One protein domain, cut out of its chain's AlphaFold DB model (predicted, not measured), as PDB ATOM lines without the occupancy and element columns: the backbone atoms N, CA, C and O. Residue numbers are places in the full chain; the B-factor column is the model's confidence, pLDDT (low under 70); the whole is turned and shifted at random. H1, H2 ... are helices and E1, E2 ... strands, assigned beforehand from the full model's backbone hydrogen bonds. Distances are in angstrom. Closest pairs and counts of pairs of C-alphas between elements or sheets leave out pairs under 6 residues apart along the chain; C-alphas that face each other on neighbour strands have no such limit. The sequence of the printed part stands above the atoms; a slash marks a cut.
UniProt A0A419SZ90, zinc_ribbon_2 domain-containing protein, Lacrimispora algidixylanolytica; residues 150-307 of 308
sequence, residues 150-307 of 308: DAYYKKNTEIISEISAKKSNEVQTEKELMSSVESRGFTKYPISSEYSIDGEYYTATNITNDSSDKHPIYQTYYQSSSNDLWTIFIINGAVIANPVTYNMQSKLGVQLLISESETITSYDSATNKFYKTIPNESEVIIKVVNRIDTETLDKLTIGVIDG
ATOM      1  N   ASP A 150     165.034 223.288 127.983       90.31
ATOM      2  CA  ASP A 150     164.666 222.091 127.220       90.31
ATOM      3  C   ASP A 150     163.815 222.490 126.001       90.31
ATOM      4  O   ASP A 150     164.046 222.011 124.887       90.31
ATOM      5  N   ALA A 151     162.833 223.377 126.190       93.31
ATOM      6  CA  ALA A 151     161.992 223.872 125.101       93.31
ATOM      7  C   ALA A 151     162.781 224.715 124.087       93.31
ATOM      8  O   ALA A 151     162.578 224.564 122.879       93.31
ATOM      9  N   TYR A 152     163.694 225.572 124.560       93.31
ATOM     10  CA  TYR A 152     164.563 226.375 123.703       93.31
ATOM     11  C   TYR A 152     165.424 225.481 122.804       93.31
ATOM     12  O   TYR A 152     165.340 225.582 121.578       93.31
ATOM     13  N   TYR A 153     166.193 224.554 123.384       94.31
ATOM     14  CA  TYR A 153     167.110 223.716 122.610       94.31
ATOM     15  C   TYR A 153     166.378 222.775 121.653       94.31
ATOM     16  O   TYR A 153     166.812 222.632 120.510       94.31
ATOM     17  N   LYS A 154     165.229 222.208 122.045       94.88
ATOM     18  CA  LYS A 154     164.411 221.367 121.147       94.88
ATOM     19  C   LYS A 154     163.911 222.116 119.914       94.88
ATOM     20  O   LYS A 154     163.713 221.503 118.870       94.88
ATOM     21  N   LYS A 155     163.647 223.416 120.043       96.75
ATOM     22  CA  LYS A 155     163.134 224.250 118.952       96.75
ATOM     23  C   LYS A 155     164.249 224.760 118.036       96.75
ATOM     24  O   LYS A 155     164.051 224.868 116.830       96.75
ATOM     25  N   ASN A 156     165.383 225.117 118.627       96.62
ATOM     26  CA  ASN A 156     166.379 225.983 118.004       96.62
ATOM     27  C   ASN A 156     167.681 225.267 117.635       96.62
ATOM     28  O   ASN A 156     168.580 225.889 117.069       96.62
ATOM     29  N   THR A 157     167.808 223.983 117.969       96.94
ATOM     30  CA  THR A 157     169.046 223.227 117.778       96.94
ATOM     31  C   THR A 157     168.782 221.758 117.454       96.94
ATOM     32  O   THR A 157     167.720 221.222 117.774       96.94
ATOM     33  N   GLU A 158     169.778 221.080 116.888       97.88
ATOM     34  CA  GLU A 158     169.890 219.625 116.961       97.88
ATOM     35  C   GLU A 158     170.589 219.245 118.275       97.88
ATOM     36  O   GLU A 158     171.750 219.597 118.502       97.88
ATOM     37  N   ILE A 159     169.887 218.531 119.158       97.62
ATOM     38  CA  ILE A 159     170.440 218.085 120.441       97.62
ATOM     39  C   ILE A 159     171.221 216.787 120.230       97.62
ATOM     40  O   ILE A 159     170.643 215.754 119.899       97.62
ATOM     41  N   ILE A 160     172.527 216.833 120.492       97.94
ATOM     42  CA  ILE A 160     173.419 215.669 120.423       97.94
ATOM     43  C   ILE A 160     173.420 214.911 121.750       97.94
ATOM     44  O   ILE A 160     173.376 213.682 121.769       97.94
ATOM     45  N   SER A 161     173.471 215.631 122.874       97.06
ATOM     46  CA  SER A 161     173.405 215.016 124.203       97.06
ATOM     47  C   SER A 161     173.039 216.002 125.307       97.06
ATOM     48  O   SER A 161     173.436 217.167 125.260       97.06
ATOM     49  N   GLU A 162     172.400 215.484 126.354       97.56
ATOM     50  CA  GLU A 162     172.147 216.172 127.621       97.56
ATOM     51  C   GLU A 162     172.896 215.465 128.754       97.56
ATOM     52  O   GLU A 162     172.806 214.242 128.902       97.56
ATOM     53  N   ILE A 163     173.637 216.217 129.569       97.06
ATOM     54  CA  ILE A 163     174.497 215.650 130.616       97.06
ATOM     55  C   ILE A 163     174.306 216.447 131.905       97.06
ATOM     56  O   ILE A 163     174.476 217.658 131.916       97.06
ATOM     57  N   SER A 164     173.991 215.787 133.021       97.00
ATOM     58  CA  SER A 164     173.989 216.457 134.334       97.00
ATOM     59  C   SER A 164     175.404 216.907 134.694       97.00
ATOM     60  O   SER A 164     176.324 216.085 134.641       97.00
ATOM     61  N   ALA A 165     175.578 218.160 135.128       96.25
ATOM     62  CA  ALA A 165     176.918 218.692 135.376       96.25
ATOM     63  C   ALA A 165     177.689 217.885 136.430       96.25
ATOM     64  O   ALA A 165     178.855 217.551 136.234       96.25
ATOM     65  N   LYS A 166     176.996 217.442 137.489       94.31
ATOM     66  CA  LYS A 166     177.566 216.608 138.563       94.31
ATOM     67  C   LYS A 166     178.031 215.226 138.104       94.31
ATOM     68  O   LYS A 166     178.818 214.585 138.795       94.31
ATOM     69  N   LYS A 167     177.488 214.720 136.993       95.19
ATOM     70  CA  LYS A 167     177.791 213.381 136.468       95.19
ATOM     71  C   LYS A 167     178.816 213.406 135.343       95.19
ATOM     72  O   LYS A 167     179.259 212.337 134.929       95.19
ATOM     73  N   SER A 168     179.166 214.584 134.835       96.25
ATOM     74  CA  SER A 168     180.133 214.677 133.757       96.25
ATOM     75  C   SER A 168     181.547 214.376 134.249       96.25
ATOM     76  O   SER A 168     182.007 214.900 135.264       96.25
ATOM     77  N   ASN A 169     182.251 213.546 133.489       95.50
ATOM     78  CA  ASN A 169     183.675 213.277 133.656       95.50
ATOM     79  C   ASN A 169     184.565 214.285 132.907       95.50
ATOM     80  O   ASN A 169     185.776 214.266 133.108       95.50
ATOM     81  N   GLU A 170     183.988 215.151 132.072       96.88
ATOM     82  CA  GLU A 170     184.722 216.156 131.291       96.88
ATOM     83  C   GLU A 170     184.901 217.481 132.049       96.88
ATOM     84  O   GLU A 170     185.739 218.301 131.676       96.88
ATOM     85  N   VAL A 171     184.160 217.693 133.146       97.19
ATOM     86  CA  VAL A 171     184.362 218.859 134.016       97.19
ATOM     87  C   VAL A 171     185.679 218.711 134.772       97.19
ATOM     88  O   VAL A 171     185.837 217.852 135.653       97.19
ATOM     89  N   GLN A 172     186.613 219.587 134.422       97.00
ATOM     90  CA  GLN A 172     187.944 219.676 135.004       97.00
ATOM     91  C   GLN A 172     187.895 220.335 136.386       97.00
ATOM     92  O   GLN A 172     187.008 221.136 136.674       97.00
ATOM     93  N   THR A 173     188.858 220.001 137.239       97.12
ATOM     94  CA  THR A 173     189.175 220.812 138.424       97.12
ATOM     95  C   THR A 173     189.812 222.144 138.018       97.12
ATOM     96  O   THR A 173     190.390 222.242 136.932       97.12
ATOM     97  N   GLU A 174     189.776 223.156 138.891       97.75
ATOM     98  CA  GLU A 174     190.459 224.442 138.657       97.75
ATOM     99  C   GLU A 174     191.934 224.250 138.271       97.75
ATOM    100  O   GLU A 174     192.408 224.820 137.286       97.75
ATOM    101  N   LYS A 175     192.649 223.369 138.979       96.69
ATOM    102  CA  LYS A 175     194.049 223.031 138.692       96.69
ATOM    103  C   LYS A 175     194.275 222.436 137.296       96.69
ATOM    104  O   LYS A 175     195.209 222.828 136.586       96.69
ATOM    105  N   GLU A 176     193.456 221.462 136.904       96.94
ATOM    106  CA  GLU A 176     193.541 220.823 135.583       96.94
ATOM    107  C   GLU A 176     193.205 221.816 134.468       96.94
ATOM    108  O   GLU A 176     193.888 221.859 133.440       96.94
ATOM    109  N   LEU A 177     192.182 222.642 134.691       97.50
ATOM    110  CA  LEU A 177     191.778 223.686 133.767       97.50
ATOM    111  C   LEU A 177     192.894 224.713 133.573       97.50
ATOM    112  O   LEU A 177     193.220 225.024 132.432       97.50
ATOM    113  N   MET A 178     193.504 225.215 134.651       96.56
ATOM    114  CA  MET A 178     194.605 226.179 134.547       96.56
ATOM    115  C   MET A 178     195.739 225.631 133.685       96.56
ATOM    116  O   MET A 178     196.171 226.298 132.750       96.56
ATOM    117  N   SER A 179     196.136 224.375 133.905       95.81
ATOM    118  CA  SER A 179     197.160 223.714 133.083       95.81
ATOM    119  C   SER A 179     196.756 223.645 131.600       95.81
ATOM    120  O   SER A 179     197.565 223.908 130.707       95.81
ATOM    121  N   SER A 180     195.488 223.321 131.319       95.94
ATOM    122  CA  SER A 180     194.932 223.273 129.959       95.94
ATOM    123  C   SER A 180     194.930 224.651 129.283       95.94
ATOM    124  O   SER A 180     195.402 224.789 128.152       95.94
ATOM    125  N   VAL A 181     194.464 225.684 129.985       97.12
ATOM    126  CA  VAL A 181     194.355 227.066 129.491       97.12
ATOM    127  C   VAL A 181     195.742 227.692 129.281       97.12
ATOM    128  O   VAL A 181     195.991 228.305 128.240       97.12
ATOM    129  N   GLU A 182     196.690 227.446 130.187       96.56
ATOM    130  CA  GLU A 182     198.090 227.860 130.039       96.56
ATOM    131  C   GLU A 182     198.759 227.196 128.826       96.56
ATOM    132  O   GLU A 182     199.443 227.869 128.054       96.56
ATOM    133  N   SER A 183     198.497 225.905 128.577       97.88
ATOM    134  CA  SER A 183     199.025 225.186 127.400       97.88
ATOM    135  C   SER A 183     198.512 225.727 126.055       97.88
ATOM    136  O   SER A 183     199.057 225.411 124.992       97.88
ATOM    137  N   ARG A 184     197.441 226.529 126.083       98.38
ATOM    138  CA  ARG A 184     196.850 227.234 124.934       98.38
ATOM    139  C   ARG A 184     197.354 228.679 124.813       98.38
ATOM    140  O   ARG A 184     196.964 229.381 123.887       98.38
ATOM    141  N   GLY A 185     198.227 229.118 125.723       98.25
ATOM    142  CA  GLY A 185     198.841 230.449 125.727       98.25
ATOM    143  C   GLY A 185     198.039 231.529 126.463       98.25
ATOM    144  O   GLY A 185     198.471 232.681 126.518       98.25
ATOM    145  N   PHE A 186     196.894 231.195 127.063       97.94
ATOM    146  CA  PHE A 186     196.026 232.156 127.749       97.94
ATOM    147  C   PHE A 186     196.492 232.412 129.191       97.94
ATOM    148  O   PHE A 186     195.894 231.943 130.149       97.94
ATOM    149  N   THR A 187     197.583 233.162 129.351       95.81
ATOM    150  CA  THR A 187     198.233 233.373 130.663       95.81
ATOM    151  C   THR A 187     198.098 234.794 131.214       95.81
ATOM    152  O   THR A 187     198.460 235.065 132.356       95.81
ATOM    153  N   LYS A 188     197.615 235.736 130.396       96.38
ATOM    154  CA  LYS A 188     197.626 237.173 130.717       96.38
ATOM    155  C   LYS A 188     196.469 237.610 131.617       96.38
ATOM    156  O   LYS A 188     196.639 238.537 132.406       96.38
ATOM    157  N   TYR A 189     195.297 237.006 131.451       96.44
ATOM    158  CA  TYR A 189     194.077 237.386 132.158       96.44
ATOM    159  C   TYR A 189     193.681 236.282 133.138       96.44
ATOM    160  O   TYR A 189     193.915 235.110 132.843       96.44
ATOM    161  N   PRO A 190     193.097 236.633 134.297       96.56
ATOM    162  CA  PRO A 190     192.621 235.627 135.231       96.56
ATOM    163  C   PRO A 190     191.519 234.779 134.592       96.56
ATOM    164  O   PRO A 190     190.821 235.213 133.669       96.56
ATOM    165  N   ILE A 191     191.379 233.560 135.098       98.12
ATOM    166  CA  ILE A 191     190.263 232.676 134.785       98.12
ATOM    167  C   ILE A 191     189.268 232.798 135.938       98.12
ATOM    168  O   ILE A 191     189.676 232.810 137.101       98.12
ATOM    169  N   SER A 192     187.981 232.900 135.628       97.62
ATOM    170  CA  SER A 192     186.915 233.051 136.616       97.62
ATOM    171  C   SER A 192     185.755 232.093 136.370       97.62
ATOM    172  O   SER A 192     185.565 231.603 135.256       97.62
ATOM    173  N   SER A 193     184.953 231.874 137.411       97.31
ATOM    174  CA  SER A 193     183.663 231.178 137.357       97.31
ATOM    175  C   SER A 193     182.610 231.944 138.169       97.31
ATOM    176  O   SER A 193     182.960 232.713 139.066       97.31
ATOM    177  N   GLU A 194     181.337 231.729 137.839       96.19
ATOM    178  CA  GLU A 194     180.148 232.344 138.457       96.19
ATOM    179  C   GLU A 194     179.134 231.304 138.967       96.19
ATOM    180  O   GLU A 194     178.072 231.664 139.463       96.19
ATOM    181  N   TYR A 195     179.434 230.007 138.831       95.62
ATOM    182  CA  TYR A 195     178.515 228.934 139.210       95.62
ATOM    183  C   TYR A 195     179.236 227.825 139.953       95.62
ATOM    184  O   TYR A 195     180.312 227.388 139.537       95.62
ATOM    185  N   SER A 196     178.641 227.319 141.031       95.88
ATOM    186  CA  SER A 196     179.116 226.092 141.670       95.88
ATOM    187  C   SER A 196     178.783 224.892 140.779       95.88
ATOM    188  O   SER A 196     177.905 224.972 139.917       95.88
ATOM    189  N   ILE A 197     179.432 223.742 140.993       96.12
ATOM    190  CA  ILE A 197     179.042 222.495 140.304       96.12
ATOM    191  C   ILE A 197     177.597 222.069 140.618       96.12
ATOM    192  O   ILE A 197     176.978 221.300 139.878       96.12
ATOM    193  N   ASP A 198     177.042 222.581 141.716       95.06
ATOM    194  CA  ASP A 198     175.660 222.356 142.114       95.06
ATOM    195  C   ASP A 198     174.665 223.280 141.401       95.06
ATOM    196  O   ASP A 198     173.467 222.994 141.421       95.06
ATOM    197  N   GLY A 199     175.169 224.285 140.683       93.50
ATOM    198  CA  GLY A 199     174.402 225.242 139.893       93.50
ATOM    199  C   GLY A 199     174.025 226.517 140.632       93.50
ATOM    200  O   GLY A 199     173.274 227.330 140.100       93.50
ATOM    201  N   GLU A 200     174.580 226.726 141.825       93.38
ATOM    202  CA  GLU A 200     174.379 227.953 142.587       93.38
ATOM    203  C   GLU A 200     175.180 229.090 141.957       93.38
ATOM    204  O   GLU A 200     176.394 228.976 141.772       93.38
ATOM    205  N   TYR A 201     174.492 230.179 141.623       91.56
ATOM    206  CA  TYR A 201     175.117 231.391 141.111       91.56
ATOM    207  C   TYR A 201     175.823 232.158 142.232       91.56
ATOM    208  O   TYR A 201     175.294 232.299 143.336       91.56
ATOM    209  N   TYR A 202     176.992 232.711 141.929       90.31
ATOM    210  CA  TYR A 202     177.731 233.602 142.812       90.31
ATOM    211  C   TYR A 202     178.513 234.646 142.003       90.31
ATOM    212  O   TYR A 202     178.712 234.522 140.797       90.31
ATOM    213  N   THR A 203     178.980 235.701 142.674       90.00
ATOM    214  CA  THR A 203     179.782 236.753 142.034       90.00
ATOM    215  C   THR A 203     181.073 236.194 141.443       90.00
ATOM    216  O   THR A 203     181.846 235.563 142.164       90.00
ATOM    217  N   ALA A 204     181.351 236.510 140.175       90.75
ATOM    218  CA  ALA A 204     182.550 236.076 139.458       90.75
ATOM    219  C   ALA A 204     183.806 236.089 140.336       90.75
ATOM    220  O   ALA A 204     184.243 237.139 140.817       90.75
ATOM    221  N   THR A 205     184.379 234.907 140.544       92.62
ATOM    222  CA  THR A 205     185.558 234.717 141.392       92.62
ATOM    223  C   THR A 205     186.677 234.101 140.569       92.62
ATOM    224  O   THR A 205     186.439 233.206 139.758       92.62
ATOM    225  N   ASN A 206     187.897 234.609 140.757       96.44
ATOM    226  CA  ASN A 206     189.079 234.069 140.097       96.44
ATOM    227  C   ASN A 206     189.449 232.720 140.707       96.44
ATOM    228  O   ASN A 206     189.532 232.600 141.930       96.44
ATOM    229  N   ILE A 207     189.729 231.753 139.847       94.31
ATOM    230  CA  ILE A 207     190.148 230.413 140.256       94.31
ATOM    231  C   ILE A 207     191.637 230.382 140.613       94.31
ATOM    232  O   ILE A 207     192.392 231.299 140.269       94.31
ATOM    233  N   THR A 208     192.076 229.311 141.272       90.00
ATOM    234  CA  THR A 208     193.479 229.140 141.683       90.00
ATOM    235  C   THR A 208     194.035 227.771 141.294       90.00
ATOM    236  O   THR A 208     193.303 226.803 141.111       90.00
ATOM    237  N   ASN A 209     195.360 227.664 141.176       90.06
ATOM    238  CA  ASN A 209     196.032 226.436 140.724       90.06
ATOM    239  C   ASN A 209     196.121 225.349 141.807       90.06
ATOM    240  O   ASN A 209     196.504 224.215 141.510       90.06
ATOM    241  N   ASP A 210     195.774 225.695 143.043       90.50
ATOM    242  CA  ASP A 210     195.822 224.808 144.202       90.50
ATOM    243  C   ASP A 210     194.443 224.236 144.564       90.50
ATOM    244  O   ASP A 210     194.346 223.349 145.414       90.50
ATOM    245  N   SER A 211     193.381 224.703 143.904       93.56
ATOM    246  CA  SER A 211     192.017 224.246 144.142       93.56
ATOM    247  C   SER A 211     191.675 222.995 143.333       93.56
ATOM    248  O   SER A 211     192.042 222.834 142.162       93.56
ATOM    249  N   SER A 212     190.930 222.097 143.975       95.94
ATOM    250  CA  SER A 212     190.297 220.936 143.348       95.94
ATOM    251  C   SER A 212     188.824 221.172 143.011       95.94
ATOM    252  O   SER A 212     188.139 220.227 142.616       95.94
ATOM    253  N   ASP A 213     188.331 222.396 143.201       96.56
ATOM    254  CA  ASP A 213     186.939 222.732 142.941       96.56
ATOM    255  C   ASP A 213     186.617 222.604 141.453       96.56
ATOM    256  O   ASP A 213     187.485 222.658 140.574       96.56
ATOM    257  N   LYS A 214     185.339 222.359 141.179       97.50
ATOM    258  CA  LYS A 214     184.809 222.162 139.838       97.50
ATOM    259  C   LYS A 214     183.689 223.148 139.596       97.50
ATOM    260  O   LYS A 214     182.846 223.361 140.466       97.50
ATOM    261  N   HIS A 215     183.647 223.667 138.380       97.75
ATOM    262  CA  HIS A 215     182.620 224.592 137.941       97.75
ATOM    263  C   HIS A 215     182.117 224.205 136.554       97.75
ATOM    264  O   HIS A 215     182.882 223.675 135.744       97.75
ATOM    265  N   PRO A 216     180.831 224.442 136.257       97.69
ATOM    266  CA  PRO A 216     180.264 224.052 134.977       97.69
ATOM    267  C   PRO A 216     180.751 224.938 133.823       97.69
ATOM    268  O   PRO A 216     180.860 224.464 132.691       97.69
ATOM    269  N   ILE A 217     181.064 226.204 134.115       97.88
ATOM    270  CA  ILE A 217     181.579 227.186 133.163       97.88
ATOM    271  C   ILE A 217     182.811 227.847 133.768       97.88
ATOM    272  O   ILE A 217     182.772 228.325 134.899       97.88
ATOM    273  N   TYR A 218     183.859 227.956 132.964       98.38
ATOM    274  CA  TYR A 218     184.972 228.855 133.220       98.38
ATOM    275  C   TYR A 218     185.104 229.863 132.091       98.38
ATOM    276  O   TYR A 218     184.797 229.566 130.933       98.38
ATOM    277  N   GLN A 219     185.607 231.045 132.424       98.25
ATOM    278  CA  GLN A 219     185.813 232.123 131.473       98.25
ATOM    279  C   GLN A 219     187.187 232.759 131.653       98.25
ATOM    280  O   GLN A 219     187.638 232.989 132.772       98.25
ATOM    281  N   THR A 220     187.827 233.119 130.546       98.38
ATOM    282  CA  THR A 220     188.926 234.088 130.537       98.38
ATOM    283  C   THR A 220     188.831 234.984 129.306       98.38
ATOM    284  O   THR A 220     187.933 234.841 128.474       98.38
ATOM    285  N   TYR A 221     189.756 235.926 129.190       98.12
ATOM    286  CA  TYR A 221     189.817 236.866 128.085       98.12
ATOM    287  C   TYR A 221     191.124 236.721 127.332       98.12
ATOM    288  O   TYR A 221     192.158 236.338 127.879       98.12
ATOM    289  N   TYR A 222     191.087 237.103 126.065       98.38
ATOM    290  CA  TYR A 222     192.280 237.224 125.258       98.38
ATOM    291  C   TYR A 222     192.198 238.470 124.387       98.38
ATOM    292  O   TYR A 222     191.142 238.832 123.873       98.38
ATOM    293  N   GLN A 223     193.331 239.147 124.249       97.75
ATOM    294  CA  GLN A 223     193.494 240.245 123.314       97.75
ATOM    295  C   GLN A 223     194.545 239.810 122.303       97.75
ATOM    296  O   GLN A 223     195.695 239.588 122.692       97.75
ATOM    297  N   SER A 224     194.148 239.683 121.039       96.44
ATOM    298  CA  SER A 224     195.069 239.321 119.966       96.44
ATOM    299  C   SER A 224     196.085 240.435 119.703       96.44
ATOM    300  O   SER A 224     195.927 241.590 120.113       96.44
ATOM    301  N   SER A 225     197.123 240.106 118.949       94.50
ATOM    302  CA  SER A 225     198.120 241.031 118.406       94.50
ATOM    303  C   SER A 225     197.520 242.135 117.520       94.50
ATOM    304  O   SER A 225     198.085 243.229 117.446       94.50
ATOM    305  N   SER A 226     196.353 241.899 116.908       93.31
ATOM    306  CA  SER A 226     195.548 242.907 116.197       93.31
ATOM    307  C   SER A 226     194.704 243.800 117.121       93.31
ATOM    308  O   SER A 226     194.081 244.746 116.645       93.31
ATOM    309  N   ASN A 227     194.750 243.578 118.439       93.44
ATOM    310  CA  ASN A 227     193.903 244.185 119.473       93.44
ATOM    311  C   ASN A 227     192.424 243.772 119.417       93.44
ATOM    312  O   ASN A 227     191.586 244.459 120.009       93.44
ATOM    313  N   ASP A 228     192.103 242.657 118.766       95.12
ATOM    314  CA  ASP A 228     190.759 242.092 118.827       95.12
ATOM    315  C   ASP A 228     190.545 241.439 120.195       95.12
ATOM    316  O   ASP A 228     191.431 240.764 120.726       95.12
ATOM    317  N   LEU A 229     189.380 241.686 120.788       97.50
ATOM    318  CA  LEU A 229     188.996 241.157 122.086       97.50
ATOM    319  C   LEU A 229     188.226 239.855 121.900       97.50
ATOM    320  O   LEU A 229     187.317 239.765 121.072       97.50
ATOM    321  N   TRP A 230     188.567 238.886 122.736       98.50
ATOM    322  CA  TRP A 230     187.994 237.556 122.759       98.50
ATOM    323  C   TRP A 230     187.582 237.202 124.180       98.50
ATOM    324  O   TRP A 230     188.331 237.450 125.129       98.50
ATOM    325  N   THR A 231     186.427 236.560 124.305       98.69
ATOM    326  CA  THR A 231     186.054 235.836 125.520       98.69
ATOM    327  C   THR A 231     186.196 234.352 125.241       98.69
ATOM    328  O   THR A 231     185.663 233.860 124.249       98.69
ATOM    329  N   ILE A 232     186.926 233.648 126.096       98.75
ATOM    330  CA  ILE A 232     187.140 232.208 125.991       98.75
ATOM    331  C   ILE A 232     186.304 231.540 127.069       98.75
ATOM    332  O   ILE A 232     186.487 231.825 128.253       98.75
ATOM    333  N   PHE A 233     185.409 230.656 126.653       98.50
ATOM    334  CA  PHE A 233     184.591 229.832 127.524       98.50
ATOM    335  C   PHE A 233     185.118 228.404 127.519       98.50
ATOM    336  O   PHE A 233     185.460 227.863 126.465       98.50
ATOM    337  N   ILE A 234     185.155 227.791 128.697       98.56
ATOM    338  CA  ILE A 234     185.372 226.360 128.850       98.56
ATOM    339  C   ILE A 234     184.154 225.795 129.568       98.56
ATOM    340  O   ILE A 234     183.926 226.099 130.738       98.56
ATOM    341  N   ILE A 235     183.361 225.003 128.851       98.38
ATOM    342  CA  ILE A 235     182.088 224.459 129.333       98.38
ATOM    343  C   ILE A 235     182.129 222.955 129.125       98.38
ATOM    344  O   ILE A 235     182.209 222.487 127.990       98.38
ATOM    345  N   ASN A 236     182.097 222.195 130.221       97.38
ATOM    346  CA  ASN A 236     182.211 220.738 130.175       97.38
ATOM    347  C   ASN A 236     183.409 220.249 129.321       97.38
ATOM    348  O   ASN A 236     183.254 219.409 128.442       97.38
ATOM    349  N   GLY A 237     184.584 220.862 129.491       96.06
ATOM    350  CA  GLY A 237     185.796 220.536 128.726       96.06
ATOM    351  C   GLY A 237     185.836 221.058 127.280       96.06
ATOM    352  O   GLY A 237     186.918 221.128 126.697       96.06
ATOM    353  N   ALA A 238     184.706 221.482 126.707       97.81
ATOM    354  CA  ALA A 238     184.677 222.113 125.391       97.81
ATOM    355  C   ALA A 238     185.184 223.557 125.478       97.81
ATOM    356  O   ALA A 238     184.733 224.324 126.329       97.81
ATOM    357  N   VAL A 239     186.100 223.929 124.582       98.44
ATOM    358  CA  VAL A 239     186.626 225.295 124.474       98.44
ATOM    359  C   VAL A 239     185.904 226.018 123.345       98.44
ATOM    360  O   VAL A 239     185.837 225.518 122.223       98.44
ATOM    361  N   ILE A 240     185.365 227.196 123.648       98.44
ATOM    362  CA  ILE A 240     184.609 228.036 122.717       98.44
ATOM    363  C   ILE A 240     185.148 229.461 122.836       98.44
ATOM    364  O   ILE A 240     185.374 229.954 123.940       98.44
ATOM    365  N   ALA A 241     185.348 230.145 121.713       98.69
ATOM    366  CA  ALA A 241     185.796 231.529 121.693       98.69
ATOM    367  C   ALA A 241     184.734 232.438 121.064       98.69
ATOM    368  O   ALA A 241     184.294 232.236 119.935       98.69
ATOM    369  N   ASN A 242     184.350 233.475 121.802       98.50
ATOM    370  CA  ASN A 242     183.509 234.565 121.329       98.50
ATOM    371  C   ASN A 242     184.408 235.712 120.830       98.50
ATOM    372  O   ASN A 242     185.059 236.360 121.660       98.50
ATOM    373  N   PRO A 243     184.457 235.992 119.514       98.19
ATOM    374  CA  PRO A 243     185.184 237.132 118.969       98.19
ATOM    375  C   PRO A 243     184.410 238.428 119.244       98.19
ATOM    376  O   PRO A 243     183.666 238.920 118.396       98.19
ATOM    377  N   VAL A 244     184.573 239.000 120.439       97.62
ATOM    378  CA  VAL A 244     183.816 240.175 120.908       97.62
ATOM    379  C   VAL A 244     183.919 241.331 119.914       97.62
ATOM    380  O   VAL A 244     182.897 241.875 119.496       97.62
ATOM    381  N   THR A 245     185.134 241.674 119.477       95.69
ATOM    382  CA  THR A 245     185.335 242.774 118.521       95.69
ATOM    383  C   THR A 245     184.631 242.512 117.188       95.69
ATOM    384  O   THR A 245     184.005 243.423 116.648       95.69
ATOM    385  N   TYR A 246     184.687 241.277 116.676       96.69
ATOM    386  CA  TYR A 246     184.000 240.899 115.441       96.69
ATOM    387  C   TYR A 246     182.485 241.014 115.603       96.69
ATOM    388  O   TYR A 246     181.853 241.724 114.833       96.69
ATOM    389  N   ASN A 247     181.906 240.389 116.632       96.75
ATOM    390  CA  ASN A 247     180.458 240.382 116.844       96.75
ATOM    391  C   ASN A 247     179.895 241.800 117.033       96.75
ATOM    392  O   ASN A 247     178.805 242.090 116.553       96.75
ATOM    393  N   MET A 248     180.661 242.712 117.644       94.00
ATOM    394  CA  MET A 248     180.279 244.125 117.762       94.00
ATOM    395  C   MET A 248     180.334 244.911 116.441       94.00
ATOM    396  O   MET A 248     179.645 245.921 116.307       94.00
ATOM    397  N   GLN A 249     181.189 244.512 115.497       92.12
ATOM    398  CA  GLN A 249     181.406 245.227 114.230       92.12
ATOM    399  C   GLN A 249     180.682 244.590 113.043       92.12
ATOM    400  O   GLN A 249     180.430 245.262 112.038       92.12
ATOM    401  N   SER A 250     180.383 243.297 113.138       90.19
ATOM    402  CA  SER A 250     179.729 242.537 112.088       90.19
ATOM    403  C   SER A 250     178.321 243.078 111.837       90.19
ATOM    404  O   SER A 250     177.683 243.681 112.700       90.19
ATOM    405  N   LYS A 251     177.824 242.839 110.626       90.06
ATOM    406  CA  LYS A 251     176.422 243.094 110.272       90.06
ATOM    407  C   LYS A 251     175.572 241.829 110.365       90.06
ATOM    408  O   LYS A 251     174.454 241.816 109.854       90.06
ATOM    409  N   LEU A 252     176.122 240.762 110.946       88.69
ATOM    410  CA  LEU A 252     175.379 239.536 111.173       88.69
ATOM    411  C   LEU A 252     174.293 239.837 112.207       88.69
ATOM    412  O   LEU A 252     174.547 240.479 113.222       88.69
ATOM    413  N   GLY A 253     173.066 239.399 111.930       91.06
ATOM    414  CA  GLY A 253     171.946 239.531 112.869       91.06
ATOM    415  C   GLY A 253     171.980 238.505 114.006       91.06
ATOM    416  O   GLY A 253     171.033 238.437 114.779       91.06
ATOM    417  N   VAL A 254     173.033 237.690 114.066       94.62
ATOM    418  CA  VAL A 254     173.197 236.532 114.946       94.62
ATOM    419  C   VAL A 254     174.639 236.487 115.441       94.62
ATOM    420  O   VAL A 254     175.550 236.964 114.758       94.62
ATOM    421  N   GLN A 255     174.851 235.926 116.628       95.69
ATOM    422  CA  GLN A 255     176.188 235.807 117.200       95.69
ATOM    423  C   GLN A 255     177.003 234.753 116.445       95.69
ATOM    424  O   GLN A 255     176.508 233.663 116.164       95.69
ATOM    425  N   LEU A 256     178.272 235.055 116.171       97.75
ATOM    426  CA  LEU A 256     179.240 234.081 115.677       97.75
ATOM    427  C   LEU A 256     180.123 233.588 116.825       97.75
ATOM    428  O   LEU A 256     180.646 234.392 117.600       97.75
ATOM    429  N   LEU A 257     180.322 232.275 116.917       98.31
ATOM    430  CA  LEU A 257     181.259 231.637 117.841       98.31
ATOM    431  C   LEU A 257     182.302 230.831 117.066       98.31
ATOM    432  O   LEU A 257     182.004 230.212 116.044       98.31
ATOM    433  N   ILE A 258     183.527 230.817 117.585       98.50
ATOM    434  CA  ILE A 258     184.588 229.917 117.138       98.50
ATOM    435  C   ILE A 258     184.606 228.702 118.068       98.50
ATOM    436  O   ILE A 258     184.638 228.864 119.288       98.50
ATOM    437  N   SER A 259     184.606 227.497 117.508       98.12
ATOM    438  CA  SER A 259     184.596 226.238 118.261       98.12
ATOM    439  C   SER A 259     185.642 225.262 117.719       98.12
ATOM    440  O   SER A 259     186.052 225.352 116.564       98.12
ATOM    441  N   GLU A 260     186.068 224.306 118.545       98.19
ATOM    442  CA  GLU A 260     186.906 223.169 118.116       98.19
ATOM    443  C   GLU A 260     186.083 222.021 117.494       98.19
ATOM    444  O   GLU A 260     186.619 220.975 117.137       98.19
ATOM    445  N   SER A 261     184.763 222.198 117.393       96.88
ATOM    446  CA  SER A 261     183.793 221.230 116.875       96.88
ATOM    447  C   SER A 261     182.610 221.960 116.231       96.88
ATOM    448  O   SER A 261     182.319 223.100 116.581       96.88
ATOM    449  N   GLU A 262     181.873 221.287 115.346       96.25
ATOM    450  CA  GLU A 262     180.587 221.777 114.815       96.25
ATOM    451  C   GLU A 262     179.508 221.895 115.907       96.25
ATOM    452  O   GLU A 262     178.527 222.619 115.758       96.25
ATOM    453  N   THR A 263     179.705 221.209 117.033       96.75
ATOM    454  CA  THR A 263     178.838 221.301 118.209       96.75
ATOM    455  C   THR A 263     179.304 222.383 119.176       96.75
ATOM    456  O   THR A 263     180.508 222.526 119.404       96.75
ATOM    457  N   ILE A 264     178.362 223.008 119.877       96.75
ATOM    458  CA  ILE A 264     178.625 223.801 121.081       96.75
ATOM    459  C   ILE A 264     178.122 223.081 122.324       96.75
ATOM    460  O   ILE A 264     177.148 222.333 122.271       96.75
ATOM    461  N   THR A 265     178.788 223.330 123.448       97.44
ATOM    462  CA  THR A 265     178.309 222.920 124.766       97.44
ATOM    463  C   THR A 265     177.841 224.159 125.512       97.44
ATOM    464  O   THR A 265     178.634 225.062 125.768       97.44
ATOM    465  N   SER A 266     176.568 224.174 125.890       96.88
ATOM    466  CA  SER A 266     175.969 225.195 126.748       96.88
ATOM    467  C   SER A 266     175.640 224.617 128.119       96.88
ATOM    468  O   SER A 266     175.471 223.406 128.257       96.88
ATOM    469  N   TYR A 267     175.510 225.475 129.126       96.81
ATOM    470  CA  TYR A 267     175.112 225.093 130.480       96.81
ATOM    471  C   TYR A 267     173.846 225.842 130.894       96.81
ATOM    472  O   TYR A 267     173.751 227.051 130.697       96.81
ATOM    473  N   ASP A 268     172.896 225.117 131.474       95.00
ATOM    474  CA  ASP A 268     171.705 225.673 132.108       95.00
ATOM    475  C   ASP A 268     171.776 225.449 133.619       95.00
ATOM    476  O   ASP A 268     171.823 224.307 134.086       95.00
ATOM    477  N   SER A 269     171.754 226.538 134.384       92.06
ATOM    478  CA  SER A 269     171.800 226.492 135.846       92.06
ATOM    479  C   SER A 269     170.476 226.062 136.471       92.06
ATOM    480  O   SER A 269     170.499 225.448 137.536       92.06
ATOM    481  N   ALA A 270     169.335 226.301 135.811       90.31
ATOM    482  CA  ALA A 270     168.023 225.938 136.348       90.31
ATOM    483  C   ALA A 270     167.849 224.414 136.443       90.31
ATOM    484  O   ALA A 270     167.356 223.896 137.445       90.31
ATOM    485  N   THR A 271     168.293 223.684 135.416       91.81
ATOM    486  CA  THR A 271     168.275 222.213 135.395       91.81
ATOM    487  C   THR A 271     169.614 221.575 135.782       91.81
ATOM    488  O   THR A 271     169.682 220.354 135.944       91.81
ATOM    489  N   ASN A 272     170.670 222.379 135.964       95.56
ATOM    490  CA  ASN A 272     172.052 221.952 136.210       95.56
ATOM    491  C   ASN A 272     172.532 220.891 135.192       95.56
ATOM    492  O   ASN A 272     173.028 219.801 135.533       95.56
ATOM    493  N   LYS A 273     172.328 221.206 133.909       96.81
ATOM    494  CA  LYS A 273     172.648 220.346 132.765       96.81
ATOM    495  C   LYS A 273     173.519 221.065 131.743       96.81
ATOM    496  O   LYS A 273     173.373 222.259 131.495       96.81
ATOM    497  N   PHE A 274     174.358 220.285 131.079       98.25
ATOM    498  CA  PHE A 274     174.972 220.638 129.814       98.25
ATOM    499  C   PHE A 274     174.114 220.161 128.647       98.25
ATOM    500  O   PHE A 274     173.623 219.029 128.660       98.25
ATOM    501  N   TYR A 275     174.024 220.992 127.615       97.81
ATOM    502  CA  TYR A 275     173.458 220.645 126.317       97.81
ATOM    503  C   TYR A 275     174.572 220.724 125.287       97.81
ATOM    504  O   TYR A 275     175.151 221.789 125.081       97.81
ATOM    505  N   LYS A 276     174.873 219.597 124.643       98.06
ATOM    506  CA  LYS A 276     175.730 219.564 123.460       98.06
ATOM    507  C   LYS A 276     174.835 219.600 122.236       98.06
ATOM    508  O   LYS A 276     174.026 218.688 122.049       98.06
ATOM    509  N   THR A 277     174.961 220.638 121.426       98.12
ATOM    510  CA  THR A 277     174.024 220.907 120.336       98.12
ATOM    511  C   THR A 277     174.733 221.375 119.074       98.12
ATOM    512  O   THR A 277     175.851 221.888 119.132       98.12
ATOM    513  N   ILE A 278     174.073 221.203 117.933       98.06
ATOM    514  CA  ILE A 278     174.368 221.940 116.703       98.06
ATOM    515  C   ILE A 278     173.281 223.015 116.591       98.06
ATOM    516  O   ILE A 278     172.106 222.673 116.421       98.06
ATOM    517  N   PRO A 279     173.605 224.305 116.779       97.19
ATOM    518  CA  PRO A 279     172.605 225.358 116.753       97.19
ATOM    519  C   PRO A 279     172.146 225.637 115.322       97.19
ATOM    520  O   PRO A 279     172.926 225.536 114.376       97.19
ATOM    521  N   ASN A 280     170.885 226.043 115.163       96.56
ATOM    522  CA  ASN A 280     170.437 226.614 113.899       96.56
ATOM    523  C   ASN A 280     171.233 227.901 113.617       96.56
ATOM    524  O   ASN A 280     171.399 228.734 114.508       96.56
ATOM    525  N   GLU A 281     171.645 228.123 112.366       95.06
ATOM    526  CA  GLU A 281     172.403 229.329 111.979       95.06
ATOM    527  C   GLU A 281     171.633 230.638 112.226       95.06
ATOM    528  O   GLU A 281     172.233 231.705 112.337       95.06
ATOM    529  N   SER A 282     170.299 230.569 112.336       94.94
ATOM    530  CA  SER A 282     169.451 231.704 112.718       94.94
ATOM    531  C   SER A 282     169.587 232.116 114.186       94.94
ATOM    532  O   SER A 282     169.071 233.162 114.561       94.94
ATOM    533  N   GLU A 283     170.233 231.296 115.013       95.12
ATOM    534  CA  GLU A 283     170.421 231.524 116.446       95.12
ATOM    535  C   GLU A 283     171.891 231.824 116.741       95.12
ATOM    536  O   GLU A 283     172.211 232.848 117.345       95.12
ATOM    537  N   VAL A 284     172.792 230.956 116.268       96.31
ATOM    538  CA  VAL A 284     174.241 231.100 116.429       96.31
ATOM    539  C   VAL A 284     174.947 230.530 115.203       96.31
ATOM    540  O   VAL A 284     174.672 229.409 114.784       96.31
ATOM    541  N   ILE A 285     175.906 231.276 114.656       97.00
ATOM    542  CA  ILE A 285     176.802 230.786 113.603       97.00
ATOM    543  C   ILE A 285     178.046 230.190 114.254       97.00
ATOM    544  O   ILE A 285     178.732 230.865 115.023       97.00
ATOM    545  N   ILE A 286     178.377 228.945 113.910       97.62
ATOM    546  CA  ILE A 286     179.593 228.276 114.383       97.62
ATOM    547  C   ILE A 286     180.628 228.244 113.268       97.62
ATOM    548  O   ILE A 286     180.355 227.775 112.165       97.62
ATOM    549  N   LYS A 287     181.839 228.721 113.561       97.69
ATOM    550  CA  LYS A 287     183.020 228.490 112.724       97.69
ATOM    551  C   LYS A 287     183.982 227.566 113.450       97.69
ATOM    552  O   LYS A 287     184.308 227.784 114.617       97.69
ATOM    553  N   VAL A 288     184.433 226.534 112.751       97.88
ATOM    554  CA  VAL A 288     185.263 225.484 113.339       97.88
ATOM    555  C   VAL A 288     186.734 225.756 113.058       97.88
ATOM    556  O   VAL A 288     187.124 226.059 111.932       97.88
ATOM    557  N   VAL A 289     187.561 225.622 114.090       98.38
ATOM    558  CA  VAL A 289     189.022 225.625 113.989       98.38
ATOM    559  C   VAL A 289     189.581 224.364 114.630       98.38
ATOM    560  O   VAL A 289     188.959 223.775 115.503       98.38
ATOM    561  N   ASN A 290     190.786 223.954 114.237       97.44
ATOM    562  CA  ASN A 290     191.397 222.747 114.804       97.44
ATOM    563  C   ASN A 290     191.694 222.880 116.303       97.44
ATOM    564  O   ASN A 290     191.614 221.898 117.037       97.44
ATOM    565  N   ARG A 291     192.112 224.075 116.737       98.19
ATOM    566  CA  ARG A 291     192.452 224.363 118.128       98.19
ATOM    567  C   ARG A 291     192.264 225.843 118.435       98.19
ATOM    568  O   ARG A 291     192.668 226.695 117.655       98.19
ATOM    569  N   ILE A 292     191.699 226.147 119.592       98.75
ATOM    570  CA  ILE A 292     191.601 227.492 120.151       98.75
ATOM    571  C   ILE A 292     192.800 227.715 121.072       98.75
ATOM    572  O   ILE A 292     192.860 227.235 122.207       98.75
ATOM    573  N   ASP A 293     193.776 228.446 120.558       98.75
ATOM    574  CA  ASP A 293     194.960 228.916 121.266       98.75
ATOM    575  C   ASP A 293     195.349 230.308 120.760       98.75
ATOM    576  O   ASP A 293     194.786 230.813 119.785       98.75
ATOM    577  N   THR A 294     196.298 230.955 121.433       98.50
ATOM    578  CA  THR A 294     196.706 232.318 121.069       98.50
ATOM    579  C   THR A 294     197.224 232.409 119.636       98.50
ATOM    580  O   THR A 294     196.920 233.376 118.951       98.50
ATOM    581  N   GLU A 295     197.950 231.393 119.152       98.25
ATOM    582  CA  GLU A 295     198.463 231.376 117.776       98.25
ATOM    583  C   GLU A 295     197.329 231.368 116.744       98.25
ATOM    584  O   GLU A 295     197.399 232.067 115.731       98.25
ATOM    585  N   THR A 296     196.286 230.577 116.990       98.38
ATOM    586  CA  THR A 296     195.124 230.510 116.107       98.38
ATOM    587  C   THR A 296     194.340 231.813 116.156       98.38
ATOM    588  O   THR A 296     194.075 232.398 115.106       98.38
ATOM    589  N   LEU A 297     194.026 232.319 117.352       98.38
ATOM    590  CA  LEU A 297     193.246 233.550 117.506       98.38
ATOM    591  C   LEU A 297     193.977 234.789 116.964       98.38
ATOM    592  O   LEU A 297     193.332 235.678 116.415       98.38
ATOM    593  N   ASP A 298     195.310 234.826 117.023       98.12
ATOM    594  CA  ASP A 298     196.122 235.881 116.401       98.12
ATOM    595  C   ASP A 298     195.979 235.945 114.872       98.12
ATOM    596  O   ASP A 298     196.173 237.003 114.271       98.12
ATOM    597  N   LYS A 299     195.631 234.828 114.222       97.31
ATOM    598  CA  LYS A 299     195.435 234.757 112.764       97.31
ATOM    599  C   LYS A 299     193.997 235.087 112.348       97.31
ATOM    600  O   LYS A 299     193.770 235.447 111.191       97.31
ATOM    601  N   LEU A 300     193.032 234.990 113.263       96.81
ATOM    602  CA  LEU A 300     191.604 235.202 113.000       96.81
ATOM    603  C   LEU A 300     191.223 236.688 113.026       96.81
ATOM    604  O   LEU A 300     190.478 237.154 113.883       96.81
ATOM    605  N   THR A 301     191.716 237.443 112.047       90.00
ATOM    606  CA  THR A 301     191.224 238.810 111.801       90.00
ATOM    607  C   THR A 301     189.790 238.791 111.258       90.00
ATOM    608  O   THR A 301     189.343 237.777 110.725       90.00
ATOM    609  N   ILE A 302     189.086 239.927 111.305       86.25
ATOM    610  CA  ILE A 302     187.693 240.049 110.824       86.25
ATOM    611  C   ILE A 302     187.502 239.464 109.418       86.25
ATOM    612  O   ILE A 302     186.636 238.621 109.214       86.25
ATOM    613  N   GLY A 303     188.354 239.849 108.462       86.56
ATOM    614  CA  GLY A 303     188.249 239.356 107.085       86.56
ATOM    615  C   GLY A 303     188.584 237.869 106.926       86.56
ATOM    616  O   GLY A 303     188.162 237.258 105.951       86.56
ATOM    617  N   VAL A 304     189.335 237.283 107.864       92.75
ATOM    618  CA  VAL A 304     189.596 235.835 107.890       92.75
ATOM    619  C   VAL A 304     188.382 235.092 108.440       92.75
ATOM    620  O   VAL A 304     187.997 234.087 107.859       92.75
ATOM    621  N   ILE A 305     187.753 235.604 109.504       94.31
ATOM    622  CA  ILE A 305     186.540 235.015 110.096       94.31
ATOM    623  C   ILE A 305     185.401 234.955 109.070       94.31
ATOM    624  O   ILE A 305     184.728 233.931 108.978       94.31
ATOM    625  N   ASP A 306     185.225 236.004 108.263       90.31
ATOM    626  CA  ASP A 306     184.216 236.040 107.192       90.31
ATOM    627  C   ASP A 306     184.427 234.958 106.114       90.31
ATOM    628  O   ASP A 306     183.486 234.607 105.402       90.31
ATOM    629  N   GLY A 307     185.661 234.464 105.960       88.62
ATOM    630  CA  GLY A 307     186.044 233.479 104.947       88.62
ATOM    631  C   GLY A 307     186.154 232.036 105.443       88.62
ATOM    632  O   GLY A 307     186.452 231.165 104.624       88.62
TER     633      GLY A 307
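AT A GLANCE: This is residues 150 to 307 of the 308 residues of the protein "zinc_ribbon_2 domain-containing protein" of Lacrimispora algidixylanolytica (UniProt A0A419SZ90). What shape do these atoms make? A strongly twisted sheet of five strands, E4 E5 E6 E7 E10, is partly face to face with a smaller sheet of three, E1 E9 E8, as a sandwich whose strands cross at 56 degrees. The hairpin of E2 and E3 packs on E4 through E2, H1 covers E9 of the smaller sheet, and the short helices H2, H3, H4 and H5 lie round the rim of the larger one. What is the make-up along the printed part? The 158 printed residues hold five named helices and ten named strands in the order H1 E1 H2 E2 E3 E4 E5 E6 H3 E7 E8 E9 E10 H4 H5, of mixed class. The larger sheet, in the order E4 E5 E6 E7 E10, is mixed, and the smaller, E1 E9 E8, is antiparallel. How large is the outline? It is compact and rounded, with a radius of gyration of the C-alphas of 15.4 A and spans of 40 by 39 by 27 A.

IN THESE COORDINATES: What comes first? H1 is residues 150 to 156, with C-alpha 150 at (164.666, 222.091, 127.220), and E1 is residues 157 to 164, 18.6 A long, bending by 70 degrees at residue 160. H2 is residues 174 to 182, 12.0 A long. Which strands come next? E2 is residues 192 to 195 and E3 residues 201 to 206. E4 is residues 217 to 223, 20.2 A long, with C-alpha 217 at (181.579, 227.186, 133.163); E5 is residues 229 to 235, 19.5 A, and E6 residues 238 to 243, 16.3 A. What follows to the last residue? H3 is residues 244 to 249, E7 residues 255 to 259, E8 residues 264 to 268, and E9 residues 273 to 279, 16.8 A long. E10 is residues 284 to 288, H4 residues 294 to 299, and H5 residues 302 to 305, with C-alpha 305 at (186.540, 235.015, 110.096).

HOW THE PARTS SIT: How is the larger sheet paired? E4 E5 E6 form a meander, each strand the antiparallel neighbour of the one before, in two hairpins: N 218 and O 234 are 2.9 A apart, N 231 and O 242 3.0 A, both within hydrogen-bond range. E6 and E7 are antiparallel at 138 degrees, with N 241 and O 258 at 2.8 A, while E7 and E10 are parallel at 28 degrees, with N 257 and O 285 at 2.8 A. How does the smaller sheet stand to it? E9 is antiparallel to E1, with N 158 and O 278 at 2.9 A, and forms a hairpin with E8, with N 266 and O 275 at 2.9 A. The parts of the two sheets that face each other are 11.2 A apart centre to centre; the closest C-alphas of E5 and E8 are those of Ile 235 and Thr 265, 6.1 A. Where is the hairpin of E2 and E3? Its N 193 and O 205 are 3.1 A apart, and the closest C-alphas of E2 and E4, those of Ser 193 and Tyr 218, are 4.9 A apart. Where are the helices? H1 is on the smaller sheet, over E9 at a height of 9.1 A, along the strands at 5 degrees on the local plane. H3 stands at the larger sheet's level, at a height of 3.3 A, and H2, H4 and H5 only graze that sheet. Every O i to N i+4 pair is within hydrogen-bond range in H1, H2 and H3, and 1 of 2 in H4; H5 is too short for such a pair.

THE WHOLE: How far does it reach? The two C-alphas farthest apart, those of Asp 210 and Lys 251, are 43.2 A apart. Is there a cut or a long link? The printed part has no cut, and no link is long. How confident is the model? The mean pLDDT of the printed part is 95.9, and no printed residue is under 70.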